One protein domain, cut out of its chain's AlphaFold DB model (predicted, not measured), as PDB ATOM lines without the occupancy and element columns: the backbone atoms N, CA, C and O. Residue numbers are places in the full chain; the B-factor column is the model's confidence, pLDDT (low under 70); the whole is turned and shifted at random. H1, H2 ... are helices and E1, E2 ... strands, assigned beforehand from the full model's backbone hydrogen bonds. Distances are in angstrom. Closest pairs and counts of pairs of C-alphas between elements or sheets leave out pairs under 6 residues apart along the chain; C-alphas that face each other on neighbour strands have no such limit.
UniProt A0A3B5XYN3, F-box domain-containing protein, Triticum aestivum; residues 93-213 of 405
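This is residues 93 to 213 of the 405 residues of the protein "F-box domain-containing protein" of Triticum aestivum (UniProt A0A3B5XYN3). Two small sheets, E7 to E10 and E1 to E3, stand partly face to face, loosely, with E1 opposite E7 and E3 opposite E9; a third sheet, E4 to E6, stands across one end of the pair, with the short helix H1 over one of its faces. The link between E7 and E8, residues 172 to 184, reaches out at the other end, and the longest axis runs from that loop to the third sheet and its loop at Glu 140. The printed part has 121 residues, with ten named strands and one named helix in the order E1 E2 E3 E4 E5 E6 H1 E7 E8 E9 E10. The sheets, ordered E7 E8 E9 E10, E1 E2 E3 and E4 E5 E6, are antiparallel throughout, and the class is mostly strand, though under half of the residues are in named elements. The whole is compact, with a radius of gyration of the C-alphas of 15.0 A and spans of 48 by 34 by 20 A.

Start in the largest sheet: find C-alpha 166 at (27.843, 32.505, 21.835), where E7, residues 166 to 171, begins and runs 16.6 A. E8, residues 185 to 190, measures 16.3 A; E9 is residues 200 to 202, and E10, residues 209 to 211, ends at C-alpha 211 at (22.125, 45.224, 15.968). Go back to C-alpha 93 at (38.287, 31.724, 13.837) for E1, residues 93 to 97, 12.9 A long. E2, residues 103 to 107, measures 13.5 A, and E3 is residues 113 to 116. The third sheet holds E4, residues 132 to 135, E5, residues 145 to 148, and E6, residues 153 to 156, which is 10.4 A long. H1 is residues 159 to 163.

Look first at the sheet E7 E8 E9 E10, a meander, each strand the antiparallel neighbour of the one before; from edge to edge its strands' lines turn by 89 degrees. In the hairpin E7 and E8, N 169 and O 187 are within hydrogen-bond range at 2.9 A. In the hairpin E8 and E9, look at N 188 and O 200, 2.8 A; in the hairpin E9 and E10, at N 201 and O 210, 2.8 A. The closest C-alphas of E1 and E7 are those of Val 94 and Phe 168, 7.6 A apart. Those of E3 and E9 are Leu 116 and Cys 202, 7.5 A apart. E1 E2 E3 is a meander too: N 95 and O 104 are 2.8 A apart, and N 105 and O 114 are 2.8 A apart. E4 E5 E6 is the third meander, with N 134 and O 146 at 2.8 A and N 147 and O 154 at 2.8 A. Its strands are apart from those of the other two sheets. H1 is on this third sheet, at a height of 7.0 A, and only just over E6, where 3 of its 5 C-alphas fall. The closest C-alphas of H1 and E6 are those of Phe 162 and Phe 156, 5.6 A apart. In H1 every O i to N i+4 pair is within hydrogen-bond range.

The two C-alphas farthest apart are those of Glu 140 and Gly 175, 49.8 A. The printed part, residues 93 to 213, has no cut. Two links are long: E3 to E4, residues 117 to 131, and E7 to E8, residues 172 to 184, whose C-alphas lie 15 to 26 A from the mean of all C-alphas. The mean pLDDT of the printed part is 80.5; look for values under 70 at residues 108 to 111, 138 to 141, 160, 173 to 180 and 196.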
ATOM      1  N   SER A  93      38.868  31.939  12.524       80.06
ATOM      2  CA  SER A  93      38.287  31.724  13.837       80.06
ATOM      3  C   SER A  93      38.113  33.059  14.539       80.06
ATOM      4  O   SER A  93      38.973  33.937  14.437       80.06
ATOM      5  N   VAL A  94      37.025  33.192  15.285       85.19
ATOM      6  CA  VAL A  94      36.853  34.278  16.245       85.19
ATOM      7  C   VAL A  94      37.530  33.869  17.546       85.19
ATOM      8  O   VAL A  94      37.276  32.788  18.069       85.19
ATOM      9  N   VAL A  95      38.403  34.721  18.070       84.69
ATOM     10  CA  VAL A  95      39.071  34.528  19.359       84.69
ATOM     11  C   VAL A  95      38.546  35.572  20.332       84.69
ATOM     12  O   VAL A  95      38.738  36.763  20.099       84.69
ATOM     13  N   VAL A  96      37.929  35.125  21.424       85.62
ATOM     14  CA  VAL A  96      37.405  35.963  22.510       85.62
ATOM     15  C   VAL A  96      38.273  35.790  23.752       85.62
ATOM     16  O   VAL A  96      38.489  34.668  24.212       85.62
ATOM     17  N   ASP A  97      38.762  36.884  24.328       85.88
ATOM     18  CA  ASP A  97      39.414  36.864  25.637       85.88
ATOM     19  C   ASP A  97      38.365  37.020  26.744       85.88
ATOM     20  O   ASP A  97      37.720  38.060  26.898       85.88
ATOM     21  N   ALA A  98      38.200  35.970  27.546       82.88
ATOM     22  CA  ALA A  98      37.234  35.942  28.635       82.88
ATOM     23  C   ALA A  98      37.614  36.836  29.832       82.88
ATOM     24  O   ALA A  98      36.882  36.853  30.821       82.88
ATOM     25  N   ARG A  99      38.739  37.558  29.808       83.56
ATOM     26  CA  ARG A  99      39.081  38.515  30.875       83.56
ATOM     27  C   ARG A  99      38.460  39.879  30.649       83.56
ATOM     28  O   ARG A  99      38.055  40.531  31.602       83.56
ATOM     29  N   ASP A 100      38.389  40.309  29.397       87.56
ATOM     30  CA  ASP A 100      38.044  41.692  29.074       87.56
ATOM     31  C   ASP A 100      37.077  41.833  27.898       87.56
ATOM     32  O   ASP A 100      36.871  42.957  27.420       87.56
ATOM     33  N   ALA A 101      36.500  40.715  27.442       88.56
ATOM     34  CA  ALA A 101      35.559  40.665  26.333       88.56
ATOM     35  C   ALA A 101      36.156  41.132  24.987       88.56
ATOM     36  O   ALA A 101      35.412  41.416  24.043       88.56
ATOM     37  N   SER A 102      37.486  41.230  24.863       91.19
ATOM     38  CA  SER A 102      38.122  41.547  23.583       91.19
ATOM     39  C   SER A 102      37.965  40.403  22.588       91.19
ATOM     40  O   SER A 102      37.940  39.228  22.954       91.19
ATOM     41  N   CYS A 103      37.822  40.761  21.315       91.19
ATOM     42  CA  CYS A 103      37.528  39.834  20.236       91.19
ATOM     43  C   CYS A 103      38.431  40.133  19.036       91.19
ATOM     44  O   CYS A 103      38.746  41.290  18.755       91.19
ATOM     45  N   ARG A 104      38.865  39.100  18.315       90.75
ATOM     46  CA  ARG A 104      39.607  39.251  17.056       90.75
ATOM     47  C   ARG A 104      39.340  38.097  16.106       90.75
ATOM     48  O   ARG A 104      39.038  36.991  16.549       90.75
ATOM     49  N   LEU A 105      39.544  38.333  14.817       88.69
ATOM     50  CA  LEU A 105      39.694  37.265  13.839       88.69
ATOM     51  C   LEU A 105      41.128  36.757  13.820       88.69
ATOM     52  O   LEU A 105      42.081  37.528  13.941       88.69
ATOM     53  N   SER A 106      41.267  35.449  13.642       80.94
ATOM     54  CA  SER A 106      42.541  34.773  13.459       80.94
ATOM     55  C   SER A 106      42.395  33.701  12.388       80.94
ATOM     56  O   SER A 106      41.576  32.795  12.524       80.94
ATOM     57  N   HIS A 107      43.213  33.770  11.347       75.56
ATOM     58  CA  HIS A 107      43.330  32.716  10.355       75.56
ATOM     59  C   HIS A 107      44.414  31.734  10.799       75.56
ATOM     60  O   HIS A 107      45.585  32.093  10.917       75.56
ATOM     61  N   LEU A 108      44.049  30.474  11.029       62.34
ATOM     62  CA  LEU A 108      44.956  29.504  11.657       62.34
ATOM     63  C   LEU A 108      46.144  29.114  10.766       62.34
ATOM     64  O   LEU A 108      47.231  28.869  11.279       62.34
ATOM     65  N   THR A 109      45.949  29.053   9.445       59.03
ATOM     66  CA  THR A 109      47.012  28.653   8.503       59.03
ATOM     67  C   THR A 109      47.999  29.779   8.196       59.03
ATOM     68  O   THR A 109      49.203  29.555   8.216       59.03
ATOM     69  N   THR A 110      47.502  30.981   7.890       68.12
ATOM     70  CA  THR A 110      48.332  32.119   7.470       68.12
ATOM     71  C   THR A 110      48.830  32.956   8.646       68.12
ATOM     72  O   THR A 110      49.762  33.735   8.484       68.12
ATOM     73  N   GLY A 111      48.209  32.823   9.823       68.88
ATOM     74  CA  GLY A 111      48.467  33.691  10.969       68.88
ATOM     75  C   GLY A 111      47.882  35.098  10.820       68.88
ATOM     76  O   GLY A 111      48.128  35.933  11.686       68.88
ATOM     77  N   ALA A 112      47.113  35.372   9.758       77.19
ATOM     78  CA  ALA A 112      46.458  36.662   9.565       77.19
ATOM     79  C   ALA A 112      45.491  36.957  10.719       77.19
ATOM     80  O   ALA A 112      44.797  36.063  11.208       77.19
ATOM     81  N   THR A 113      45.432  38.214  11.151       86.25
ATOM     82  CA  THR A 113      44.520  38.647  12.216       86.25
ATOM     83  C   THR A 113      43.869  39.968  11.864       86.25
ATOM     84  O   THR A 113      44.499  40.800  11.215       86.25
ATOM     85  N   ALA A 114      42.648  40.176  12.345       90.25
ATOM     86  CA  ALA A 114      41.973  41.461  12.261       90.25
ATOM     87  C   ALA A 114      41.228  41.763  13.562       90.25
ATOM     88  O   ALA A 114      40.710  40.858  14.224       90.25
ATOM     89  N   ALA A 115      41.206  43.036  13.948       91.81
ATOM     90  CA  ALA A 115      40.524  43.477  15.155       91.81
ATOM     91  C   ALA A 115      39.002  43.416  14.968       91.81
ATOM     92  O   ALA A 115      38.481  43.787  13.915       91.81
ATOM     93  N   LEU A 116      38.307  42.967  16.013       95.38
ATOM     94  CA  LEU A 116      36.857  43.052  16.130       95.38
ATOM     95  C   LEU A 116      36.507  43.902  17.361       95.38
ATOM     96  O   LEU A 116      37.293  43.953  18.316       95.38
ATOM     97  N   PRO A 117      35.331  44.544  17.384       94.88
ATOM     98  CA  PRO A 117      34.855  45.219  18.579       94.88
ATOM     99  C   PRO A 117      34.697  44.234  19.741       94.88
ATOM    100  O   PRO A 117      34.404  43.048  19.554       94.88
ATOM    101  N   LYS A 118      34.862  44.728  20.975       93.12
ATOM    102  CA  LYS A 118      34.580  43.927  22.177       93.12
ATOM    103  C   LYS A 118      33.158  43.375  22.109       93.12
ATOM    104  O   LYS A 118      32.259  44.082  21.669       93.12
ATOM    105  N   ILE A 119      32.924  42.164  22.609       90.00
ATOM    106  CA  ILE A 119      31.580  41.543  22.601       90.00
ATOM    107  C   ILE A 119      30.524  42.375  23.353       90.00
ATOM    108  O   ILE A 119      29.334  42.232  23.097       90.00
ATOM    109  N   SER A 120      30.946  43.254  24.269       88.69
ATOM    110  CA  SER A 120      30.074  44.175  25.006       88.69
ATOM    111  C   SER A 120      29.825  45.505  24.289       88.69
ATOM    112  O   SER A 120      28.928  46.247  24.679       88.69
ATOM    113  N   ALA A 121      30.602  45.834  23.255       92.00
ATOM    114  CA  ALA A 121      30.463  47.074  22.504       92.00
ATOM    115  C   ALA A 121      29.342  46.928  21.467       92.00
ATOM    116  O   ALA A 121      29.611  46.764  20.282       92.00
ATOM    117  N   VAL A 122      28.088  46.951  21.918       89.81
ATOM    118  CA  VAL A 122      26.904  46.758  21.068       89.81
ATOM    119  C   VAL A 122      26.167  48.078  20.870       89.81
ATOM    120  O   VAL A 122      25.770  48.719  21.839       89.81
ATOM    121  N   HIS A 123      25.941  48.453  19.619       86.62
ATOM    122  CA  HIS A 123      25.189  49.624  19.192       86.62
ATOM    123  C   HIS A 123      23.808  49.203  18.670       86.62
ATOM    124  O   HIS A 123      23.694  48.371  17.765       86.62
ATOM    125  N   ASP A 124      22.745  49.786  19.223       77.19
ATOM    126  CA  ASP A 124      21.355  49.470  18.853       77.19
ATOM    127  C   ASP A 124      20.786  50.363  17.733       77.19
ATOM    128  O   ASP A 124      19.601  50.288  17.408       77.19
ATOM    129  N   GLY A 125      21.633  51.218  17.152       70.75
ATOM    130  CA  GLY A 125      21.272  52.208  16.136       70.75
ATOM    131  C   GLY A 125      21.068  53.619  16.694       70.75
ATOM    132  O   GLY A 125      21.155  54.577  15.929       70.75
ATOM    133  N   LYS A 126      20.866  53.775  18.007       72.19
ATOM    134  CA  LYS A 126      20.718  55.085  18.670       72.19
ATOM    135  C   LYS A 126      21.776  55.317  19.739       72.19
ATOM    136  O   LYS A 126      22.269  56.432  19.879       72.19
ATOM    137  N   THR A 127      22.092  54.280  20.505       79.50
ATOM    138  CA  THR A 127      22.980  54.347  21.663       79.50
ATOM    139  C   THR A 127      23.801  53.070  21.809       79.50
ATOM    140  O   THR A 127      23.413  51.985  21.371       79.50
ATOM    141  N   MET A 128      24.955  53.193  22.463       79.62
ATOM    142  CA  MET A 128      25.695  52.030  22.943       79.62
ATOM    143  C   MET A 128      24.940  51.382  24.105       79.62
ATOM    144  O   MET A 128      24.468  52.068  25.010       79.62
ATOM    145  N   SER A 129      24.854  50.056  24.093       81.75
ATOM    146  CA  SER A 129      24.236  49.266  25.157       81.75
ATOM    147  C   SER A 129      25.109  49.302  26.420       81.75
ATOM    148  O   SER A 129      26.319  49.094  26.331       81.75
ATOM    149  N   ASP A 130      24.516  49.516  27.605       83.94
ATOM    150  CA  ASP A 130      25.233  49.431  28.896       83.94
ATOM    151  C   ASP A 130      25.440  47.961  29.291       83.94
ATOM    152  O   ASP A 130      24.720  47.398  30.117       83.94
ATOM    153  N   ILE A 131      26.401  47.315  28.634       86.94
ATOM    154  CA  ILE A 131      26.831  45.950  28.931       86.94
ATOM    155  C   ILE A 131      28.160  46.020  29.677       86.94
ATOM    156  O   ILE A 131      29.184  46.426  29.119       86.94
ATOM    157  N   ARG A 132      28.174  45.558  30.928       86.94
ATOM    158  CA  ARG A 132      29.384  45.522  31.758       86.94
ATOM    159  C   ARG A 132      29.883  44.106  31.922       86.94
ATOM    160  O   ARG A 132      29.154  43.224  32.365       86.94
ATOM    161  N   TYR A 133      31.152  43.924  31.600       88.69
ATOM    162  CA  TYR A 133      31.843  42.653  31.697       88.69
ATOM    163  C   TYR A 133      32.773  42.658  32.909       88.69
ATOM    164  O   TYR A 133      33.590  43.569  33.052       88.69
ATOM    165  N   VAL A 134      32.657  41.651  33.769       88.25
ATOM    166  CA  VAL A 134      33.509  41.476  34.947       88.25
ATOM    167  C   VAL A 134      34.105  40.076  34.920       88.25
ATOM    168  O   VAL A 134      33.399  39.074  34.814       88.25
ATOM    169  N   HIS A 135      35.427  40.011  35.027       88.12
ATOM    170  CA  HIS A 135      36.169  38.768  35.165       88.12
ATOM    171  C   HIS A 135      36.660  38.624  36.600       88.12
ATOM    172  O   HIS A 135      37.112  39.595  37.201       88.12
ATOM    173  N   HIS A 136      36.568  37.413  37.139       83.94
ATOM    174  CA  HIS A 136      37.048  37.101  38.477       83.94
ATOM    175  C   HIS A 136      38.211  36.112  38.408       83.94
ATOM    176  O   HIS A 136      38.164  35.101  37.695       83.94
ATOM    177  N   THR A 137      39.254  36.385  39.186       70.88
ATOM    178  CA  THR A 137      40.363  35.455  39.403       70.88
ATOM    179  C   THR A 137      39.959  34.354  40.383       70.88
ATOM    180  O   THR A 137      39.108  34.549  41.246       70.88
ATOM    181  N   ALA A 138      40.552  33.169  40.211       59.88
ATOM    182  CA  ALA A 138      40.108  31.919  40.835       59.88
ATOM    183  C   ALA A 138      40.092  31.918  42.378       59.88
ATOM    184  O   ALA A 138      39.426  31.063  42.952       59.88
ATOM    185  N   ASP A 139      40.765  32.872  43.026       56.66
ATOM    186  CA  ASP A 139      40.874  32.943  44.487       56.66
ATOM    187  C   ASP A 139      39.745  33.740  45.171       56.66
ATOM    188  O   ASP A 139      39.597  33.651  46.387       56.66
ATOM    189  N   GLU A 140      38.907  34.482  44.430       52.09
ATOM    190  CA  GLU A 140      37.961  35.443  45.039       52.09
ATOM    191  C   GLU A 140      36.471  35.104  44.843       52.09
ATOM    192  O   GLU A 140      35.611  35.713  45.479       52.09
ATOM    193  N   SER A 141      36.113  34.157  43.965       58.06
ATOM    194  CA  SER A 141      34.715  33.985  43.543       58.06
ATOM    195  C   SER A 141      34.392  32.588  42.996       58.06
ATOM    196  O   SER A 141      35.123  32.028  42.184       58.06
ATOM    197  N   ALA A 142      33.213  32.055  43.352       71.31
ATOM    198  CA  ALA A 142      32.647  30.828  42.768       71.31
ATOM    199  C   ALA A 142      32.221  30.976  41.283       71.31
ATOM    200  O   ALA A 142      31.696  30.036  40.679       71.31
ATOM    201  N   ARG A 143      32.386  32.169  40.696       79.56
ATOM    202  CA  ARG A 143      32.044  32.538  39.313       79.56
ATOM    203  C   ARG A 143      33.273  33.119  38.617       79.56
ATOM    204  O   ARG A 143      33.959  33.944  39.205       79.56
ATOM    205  N   LYS A 144      33.535  32.737  37.366       81.06
ATOM    206  CA  LYS A 144      34.676  33.237  36.573       81.06
ATOM    207  C   LYS A 144      34.340  34.473  35.746       81.06
ATOM    208  O   LYS A 144      35.206  35.319  35.544       81.06
ATOM    209  N   VAL A 145      33.108  34.568  35.251       85.75
ATOM    210  CA  VAL A 145      32.652  35.670  34.395       85.75
ATOM    211  C   VAL A 145      31.286  36.130  34.879       85.75
ATOM    212  O   VAL A 145      30.393  35.304  35.050       85.75
ATOM    213  N   GLN A 146      31.114  37.430  35.081       88.62
ATOM    214  CA  GLN A 146      29.823  38.067  35.307       88.62
ATOM    215  C   GLN A 146      29.580  39.091  34.203       88.62
ATOM    216  O   GLN A 146      30.472  39.852  33.827       88.62
ATOM    217  N   ILE A 147      28.351  39.128  33.706       87.00
ATOM    218  CA  ILE A 147      27.907  40.135  32.757       87.00
ATOM    219  C   ILE A 147      26.665  40.807  33.309       87.00
ATOM    220  O   ILE A 147      25.704  40.134  33.682       87.00
ATOM    221  N   ARG A 148      26.697  42.135  33.351       86.69
ATOM    222  CA  ARG A 148      25.548  42.962  33.701       86.69
ATOM    223  C   ARG A 148      25.018  43.609  32.444       86.69
ATOM    224  O   ARG A 148      25.777  44.239  31.709       86.69
ATOM    225  N   THR A 149      23.734  43.426  32.201       83.50
ATOM    226  CA  THR A 149      23.014  44.071  31.104       83.50
ATOM    227  C   THR A 149      21.916  44.952  31.697       83.50
ATOM    228  O   THR A 149      21.567  44.778  32.867       83.50
ATOM    229  N   PRO A 150      21.292  45.848  30.914       76.44
ATOM    230  CA  PRO A 150      20.156  46.634  31.397       76.44
ATOM    231  C   PRO A 150      18.947  45.778  31.813       76.44
ATOM    232  O   PRO A 150      18.038  46.275  32.470       76.44
ATOM    233  N   PHE A 151      18.913  44.505  31.409       73.19
ATOM    234  CA  PHE A 151      17.761  43.622  31.569       73.19
ATOM    235  C   PHE A 151      17.936  42.606  32.702       73.19
ATOM    236  O   PHE A 151      16.959  42.242  33.352       73.19
ATOM    237  N   TYR A 152      19.155  42.104  32.905       78.25
ATOM    238  CA  TYR A 152      19.490  41.098  33.916       78.25
ATOM    239  C   TYR A 152      21.009  40.940  34.070       78.25
ATOM    240  O   TYR A 152      21.787  41.245  33.160       78.25
ATOM    241  N   ASP A 153      21.407  40.384  35.214       83.00
ATOM    242  CA  ASP A 153      22.770  39.939  35.490       83.00
ATOM    243  C   ASP A 153      22.887  38.432  35.241       83.00
ATOM    244  O   ASP A 153      22.049  37.644  35.687       83.00
ATOM    245  N   VAL A 154      23.955  38.017  34.565       82.88
ATOM    246  CA  VAL A 154      24.295  36.606  34.354       82.88
ATOM    247  C   VAL A 154      25.705  36.330  34.862       82.88
ATOM    248  O   VAL A 154      26.617  37.133  34.665       82.88
ATOM    249  N   SER A 155      25.901  35.181  35.511       83.81
ATOM    250  CA  SER A 155      27.202  34.792  36.061       83.81
ATOM    251  C   SER A 155      27.529  33.345  35.733       83.81
ATOM    252  O   SER A 155      26.794  32.431  36.107       83.81
ATOM    253  N   PHE A 156      28.695  33.123  35.143       79.62
ATOM    254  CA  PHE A 156      29.186  31.824  34.700       79.62
ATOM    255  C   PHE A 156      30.254  31.300  35.660       79.62
ATOM    256  O   PHE A 156      31.176  32.022  36.053       79.62
ATOM    257  N   ARG A 157      30.141  30.033  36.060       75.62
ATOM    258  CA  ARG A 157      31.119  29.330  36.912       75.62
ATOM    259  C   ARG A 157      32.378  28.984  36.139       75.62
ATOM    260  O   ARG A 157      33.475  28.991  36.694       75.62
ATOM    261  N   THR A 158      32.225  28.694  34.853       72.25
ATOM    262  CA  THR A 158      33.303  28.208  33.996       72.25
ATOM    263  C   THR A 158      33.358  29.023  32.706       72.25
ATOM    264  O   THR A 158      32.366  29.614  32.284       72.25
ATOM    265  N   TYR A 159      34.522  29.062  32.047       73.50
ATOM    266  CA  TYR A 159      34.603  29.684  30.718       73.50
ATOM    267  C   TYR A 159      33.851  28.887  29.650       73.50
ATOM    268  O   TYR A 159      33.546  29.433  28.599       73.50
ATOM    269  N   LEU A 160      33.592  27.605  29.916       68.94
ATOM    270  CA  LEU A 160      32.837  26.734  29.030       68.94
ATOM    271  C   LEU A 160      31.347  27.084  29.067       68.94
ATOM    272  O   LEU A 160      30.755  27.353  28.032       68.94
ATOM    273  N   GLU A 161      30.788  27.206  30.273       71.31
ATOM    274  CA  GLU A 161      29.416  27.681  30.476       71.31
ATOM    275  C   GLU A 161      29.226  29.056  29.822       71.31
ATOM    276  O   GLU A 161      28.211  29.313  29.187       71.31
ATOM    277  N   PHE A 162      30.233  29.931  29.914       76.44
ATOM    278  CA  PHE A 162      30.229  31.211  29.213       76.44
ATOM    279  C   PHE A 162      30.258  31.052  27.681       76.44
ATOM    280  O   PHE A 162      29.463  31.689  26.994       76.44
ATOM    281  N   SER A 163      31.121  30.191  27.124       74.56
ATOM    282  CA  SER A 163      31.198  29.985  25.669       74.56
ATOM    283  C   SER A 163      29.928  29.391  25.058       74.56
ATOM    284  O   SER A 163      29.617  29.715  23.914       74.56
ATOM    285  N   ASP A 164      29.168  28.593  25.815       72.31
ATOM    286  CA  ASP A 164      27.918  27.956  25.361       72.31
ATOM    287  C   ASP A 164      26.851  28.976  24.918       72.31
ATOM    288  O   ASP A 164      25.908  28.645  24.190       72.31
ATOM    289  N   HIS A 165      27.011  30.236  25.326       76.69
ATOM    290  CA  HIS A 165      26.078  31.321  25.060       76.69
ATOM    291  C   HIS A 165      26.364  32.096  23.772       76.69
ATOM    292  O   HIS A 165      25.509  32.891  23.379       76.69
ATOM    293  N   PHE A 166      27.508  31.874  23.115       79.44
ATOM    294  CA  PHE A 166      27.843  32.505  21.835       79.44
ATOM    295  C   PHE A 166      27.522  31.604  20.654       79.44
ATOM    296  O   PHE A 166      27.746  30.393  20.692       79.44
ATOM    297  N   ARG A 167      27.088  32.228  19.565       83.56
ATOM    298  CA  ARG A 167      27.162  31.686  18.210       83.56
ATOM    299  C   ARG A 167      27.834  32.713  17.325       83.56
ATOM    300  O   ARG A 167      27.520  33.901  17.422       83.56
ATOM    301  N   PHE A 168      28.727  32.246  16.464       86.38
ATOM    302  CA  PHE A 168      29.369  33.070  15.453       86.38
ATOM    303  C   PHE A 168      29.157  32.458  14.077       86.38
ATOM    304  O   PHE A 168      29.292  31.249  13.899       86.38
ATOM    305  N   ALA A 169      28.892  33.317  13.104       88.75
ATOM    306  CA  ALA A 169      28.896  32.980  11.695       88.75
ATOM    307  C   ALA A 169      29.667  34.041  10.912       88.75
ATOM    308  O   ALA A 169      29.924  35.145  11.398       88.75
ATOM    309  N   ILE A 170      30.039  33.693   9.686       87.88
ATOM    310  CA  ILE A 170      30.723  34.597   8.769       87.88
ATOM    311  C   ILE A 170      29.928  34.708   7.478       87.88
ATOM    312  O   ILE A 170      29.538  33.706   6.877       87.88
ATOM    313  N   HIS A 171      29.708  35.942   7.058       89.19
ATOM    314  CA  HIS A 171      29.323  36.265   5.702       89.19
ATOM    315  C   HIS A 171      30.565  36.761   4.963       89.19
ATOM    316  O   HIS A 171      31.169  37.758   5.354       89.19
ATOM    317  N   ALA A 172      30.956  36.042   3.915       81.94
ATOM    318  CA  ALA A 172      32.026  36.435   3.008       81.94
ATOM    319  C   ALA A 172      31.452  36.485   1.581       81.94
ATOM    320  O   ALA A 172      30.785  35.522   1.178       81.94
ATOM    321  N   PRO A 173      31.677  37.567   0.816       69.44
ATOM    322  CA  PRO A 173      31.201  37.656  -0.556       69.44
ATOM    323  C   PRO A 173      31.784  36.550  -1.452       69.44
ATOM    324  O   PRO A 173      32.910  36.086  -1.224       69.44
ATOM    325  N   PRO A 174      31.059  36.134  -2.506       60.88
ATOM    326  CA  PRO A 174      31.573  35.179  -3.482       60.88
ATOM    327  C   PRO A 174      32.884  35.680  -4.106       60.88
ATOM    328  O   PRO A 174      32.948  36.803  -4.594       60.88
ATOM    329  N   GLY A 175      33.924  34.843  -4.117       54.56
ATOM    330  CA  GLY A 175      35.217  35.184  -4.726       54.56
ATOM    331  C   GLY A 175      36.251  35.810  -3.782       54.56
ATOM    332  O   GLY A 175      37.374  36.055  -4.217       54.56
ATOM    333  N   SER A 176      35.929  35.994  -2.496       55.03
ATOM    334  CA  SER A 176      36.912  36.282  -1.440       55.03
ATOM    335  C   SER A 176      37.910  35.114  -1.322       55.03
ATOM    336  O   SER A 176      37.679  34.147  -0.590       55.03
ATOM    337  N   LEU A 177      39.017  35.172  -2.066       44.62
ATOM    338  CA  LEU A 177      40.125  34.223  -1.947       44.62
ATOM    339  C   LEU A 177      40.731  34.303  -0.534       44.62
ATOM    340  O   LEU A 177      40.913  35.374   0.045       44.62
ATOM    341  N   SER A 178      40.998  33.128   0.029       58.34
ATOM    342  CA  SER A 178      41.293  32.867   1.438       58.34
ATOM    343  C   SER A 178      42.515  33.628   1.973       58.34
ATOM    344  O   SER A 178      43.640  33.158   1.812       58.34
ATOM    345  N   ALA A 179      42.280  34.788   2.597       52.97
ATOM    346  CA  ALA A 179      43.085  35.439   3.650       52.97
ATOM    347  C   ALA A 179      42.749  36.935   3.798       52.97
ATOM    348  O   ALA A 179      43.143  37.525   4.803       52.97
ATOM    349  N   SER A 180      42.054  37.549   2.831       67.06
ATOM    350  CA  SER A 180      41.579  38.927   3.003       67.06
ATOM    351  C   SER A 180      40.401  38.963   3.972       67.06
ATOM    352  O   SER A 180      39.596  38.037   3.997       67.06
ATOM    353  N   THR A 181      40.332  40.015   4.783       70.44
ATOM    354  CA  THR A 181      39.171  40.339   5.621       70.44
ATOM    355  C   THR A 181      38.275  41.398   4.991       70.44
ATOM    356  O   THR A 181      37.274  41.782   5.597       70.44
ATOM    357  N   ASP A 182      38.644  41.881   3.805       70.94
ATOM    358  CA  ASP A 182      37.886  42.889   3.077       70.94
ATOM    359  C   ASP A 182      36.500  42.327   2.750       70.94
ATOM    360  O   ASP A 182      36.350  41.166   2.361       70.94
ATOM    361  N   ASP A 183      35.476  43.138   3.000       79.88
ATOM    362  CA  ASP A 183      34.059  42.810   2.817       79.88
ATOM    363  C   ASP A 183      33.514  41.637   3.656       79.88
ATOM    364  O   ASP A 183      32.352  41.251   3.502       79.88
ATOM    365  N   MET A 184      34.294  41.098   4.600       89.44
ATOM    366  CA  MET A 184      33.788  40.114   5.556       89.44
ATOM    367  C   MET A 184      32.886  40.772   6.594       89.44
ATOM    368  O   MET A 184      33.195  41.825   7.153       89.44
ATOM    369  N   MET A 185      31.796  40.090   6.922       93.50
ATOM    370  CA  MET A 185      30.925  40.443   8.032       93.50
ATOM    371  C   MET A 185      30.850  39.274   9.008       93.50
ATOM    372  O   MET A 185      30.534  38.142   8.641       93.50
ATOM    373  N   ILE A 186      31.135  39.564  10.270       94.69
ATOM    374  CA  ILE A 186      30.992  38.629  11.375       94.69
ATOM    375  C   ILE A 186      29.620  38.824  11.986       94.69
ATOM    376  O   ILE A 186      29.226  39.938  12.325       94.69
ATOM    377  N   ILE A 187      28.904  37.720  12.130       94.50
ATOM    378  CA  ILE A 187      27.564  37.663  12.690       94.50
ATOM    379  C   ILE A 187      27.687  36.992  14.049       94.50
ATOM    380  O   ILE A 187      28.298  35.929  14.163       94.50
ATOM    381  N   MET A 188      27.121  37.608  15.078       92.19
ATOM    382  CA  MET A 188      27.111  37.068  16.428       92.19
ATOM    383  C   MET A 188      25.687  37.023  16.962       92.19
ATOM    384  O   MET A 188      24.922  37.986  16.875       92.19
ATOM    385  N   PHE A 189      25.373  35.914  17.611       86.25
ATOM    386  CA  PHE A 189      24.282  35.832  18.561       86.25
ATOM    387  C   PHE A 189      24.868  35.535  19.942       86.25
ATOM    388  O   PHE A 189      25.729  34.666  20.085       86.25
ATOM    389  N   HIS A 190      24.399  36.250  20.967       83.69
ATOM    390  CA  HIS A 190      24.685  35.880  22.345       83.69
ATOM    391  C   HIS A 190      23.448  35.969  23.227       83.69
ATOM    392  O   HIS A 190      22.943  37.055  23.529       83.69
ATOM    393  N   ARG A 191      23.039  34.801  23.718       73.88
ATOM    394  CA  ARG A 191      21.797  34.575  24.464       73.88
ATOM    395  C   ARG A 191      21.582  35.538  25.632       73.88
ATOM    396  O   ARG A 191      20.459  35.977  25.848       73.88
ATOM    397  N   CYS A 192      22.636  35.805  26.402       73.19
ATOM    398  CA  CYS A 192      22.542  36.532  27.674       73.19
ATOM    399  C   CYS A 192      23.106  37.965  27.633       73.19
ATOM    400  O   CYS A 192      23.162  38.630  28.659       73.19
ATOM    401  N   LEU A 193      23.605  38.411  26.477       70.38
ATOM    402  CA  LEU A 193      24.254  39.726  26.299       70.38
ATOM    403  C   LEU A 193      23.308  40.658  25.568       70.38
ATOM    404  O   LEU A 193      23.254  41.849  25.849       70.38
ATOM    405  N   LEU A 194      22.600  40.090  24.599       71.56
ATOM    406  CA  LEU A 194      21.670  40.802  23.762       71.56
ATOM    407  C   LEU A 194      20.248  40.571  24.282       71.56
ATOM    408  O   LEU A 194      19.975  39.629  25.033       71.56
ATOM    409  N   GLU A 195      19.311  41.420  23.863       71.88
ATOM    410  CA  GLU A 195      17.897  41.068  24.001       71.88
ATOM    411  C   GLU A 195      17.646  39.744  23.258       71.88
ATOM    412  O   GLU A 195      18.260  39.494  22.219       71.88
ATOM    413  N   ARG A 196      16.727  38.922  23.775       69.44
ATOM    414  CA  ARG A 196      16.456  37.538  23.334       69.44
ATOM    415  C   ARG A 196      16.346  37.342  21.811       69.44
ATOM    416  O   ARG A 196      16.734  36.299  21.296       69.44
ATOM    417  N   GLU A 197      15.879  38.366  21.109       70.62
ATOM    418  CA  GLU A 197      15.560  38.372  19.677       70.62
ATOM    419  C   GLU A 197      16.612  39.117  18.836       70.62
ATOM    420  O   GLU A 197      16.310  39.647  17.768       70.62
ATOM    421  N   SER A 198      17.845  39.254  19.328       83.12
ATOM    422  CA  SER A 198      18.861  40.085  18.670       83.12
ATOM    423  C   SER A 198      19.976  39.258  18.056       83.12
ATOM    424  O   SER A 198      20.651  38.497  18.745       83.12
ATOM    425  N   ILE A 199      20.247  39.525  16.786       90.81
ATOM    426  CA  ILE A 199      21.514  39.215  16.129       90.81
ATOM    427  C   ILE A 199      22.257  40.535  15.947       90.81
ATOM    428  O   ILE A 199      21.642  41.578  15.697       90.81
ATOM    429  N   VAL A 200      23.574  40.501  16.100       93.12
ATOM    430  CA  VAL A 200      24.438  41.650  15.838       93.12
ATOM    431  C   VAL A 200      25.489  41.290  14.803       93.12
ATOM    432  O   VAL A 200      25.889  40.131  14.678       93.12
ATOM    433  N   VAL A 201      25.946  42.290  14.064       95.19
ATOM    434  CA  VAL A 201      26.948  42.139  13.013       95.19
ATOM    435  C   VAL A 201      28.062  43.161  13.178       95.19
ATOM    436  O   VAL A 201      27.843  44.248  13.705       95.19
ATOM    437  N   CYS A 202      29.263  42.833  12.726       95.00
ATOM    438  CA  CYS A 202      30.334  43.807  12.551       95.00
ATOM    439  C   CYS A 202      31.203  43.423  11.358       95.00
ATOM    440  O   CYS A 202      31.238  42.263  10.941       95.00
ATOM    441  N   ARG A 203      31.926  44.395  10.824       93.50
ATOM    442  CA  ARG A 203      33.043  44.181   9.914       93.50
ATOM    443  C   ARG A 203      34.359  44.320  10.681       93.50
ATOM    444  O   ARG A 203      34.425  45.041  11.680       93.50
ATOM    445  N   PRO A 204      35.424  43.633  10.246       92.44
ATOM    446  CA  PRO A 204      36.756  43.856  10.785       92.44
ATOM    447  C   PRO A 204      37.140  45.341  10.733       92.44
ATOM    448  O   PRO A 204      37.040  45.975   9.688       92.44
ATOM    449  N   GLY A 205      37.561  45.890  11.875       88.81
ATOM    450  CA  GLY A 205      37.857  47.321  12.033       88.81
ATOM    451  C   GLY A 205      36.705  48.187  12.560       88.81
ATOM    452  O   GLY A 205      36.966  49.317  12.974       88.81
ATOM    453  N   ASP A 206      35.471  47.677  12.626       93.19
ATOM    454  CA  ASP A 206      34.356  48.409  13.236       93.19
ATOM    455  C   ASP A 206      34.597  48.665  14.733       93.19
ATOM    456  O   ASP A 206      35.137  47.831  15.465       93.19
ATOM    457  N   ALA A 207      34.131  49.818  15.221       92.19
ATOM    458  CA  ALA A 207      34.251  50.194  16.631       92.19
ATOM    459  C   ALA A 207      33.223  49.497  17.547       92.19
ATOM    460  O   ALA A 207      33.440  49.409  18.758       92.19
ATOM    461  N   ALA A 208      32.110  49.010  16.989       94.06
ATOM    462  CA  ALA A 208      31.021  48.374  17.727       94.06
ATOM    463  C   ALA A 208      30.265  47.353  16.862       94.06
ATOM    464  O   ALA A 208      30.248  47.437  15.637       94.06
ATOM    465  N   TRP A 209      29.603  46.405  17.520       94.12
ATOM    466  CA  TRP A 209      28.631  45.505  16.912       94.12
ATOM    467  C   TRP A 209      27.331  46.255  16.630       94.12
ATOM    468  O   TRP A 209      26.804  46.921  17.516       94.12
ATOM    469  N   THR A 210      26.776  46.113  15.434       92.50
ATOM    470  CA  THR A 210      25.510  46.734  15.033       92.50
ATOM    471  C   THR A 210      24.377  45.724  15.122       92.50
ATOM    472  O   THR A 210      24.457  44.636  14.554       92.50
ATOM    473  N   LYS A 211      23.311  46.072  15.836       90.44
ATOM    474  CA  LYS A 211      22.125  45.224  15.968       90.44
ATOM    475  C   LYS A 211      21.284  45.219  14.690       90.44
ATOM    476  O   LYS A 211      21.024  46.274  14.119       90.44
ATOM    477  N   LEU A 212      20.831  44.033  14.278       89.12
ATOM    478  CA  LEU A 212      19.849  43.894  13.201       89.12
ATOM    479  C   LEU A 212      18.500  44.520  13.607       89.12
ATOM    480  O   LEU A 212      18.160  44.522  14.796       89.12
ATOM    481  N   PRO A 213      17.721  45.054  12.650       82.00
ATOM    482  CA  PRO A 213      16.441  45.689  12.943       82.00
ATOM    483  C   PRO A 213      15.501  44.743  13.699       82.00
ATOM    484  O   PRO A 213      15.381  43.560  13.380       82.00
TER     485      PRO A 213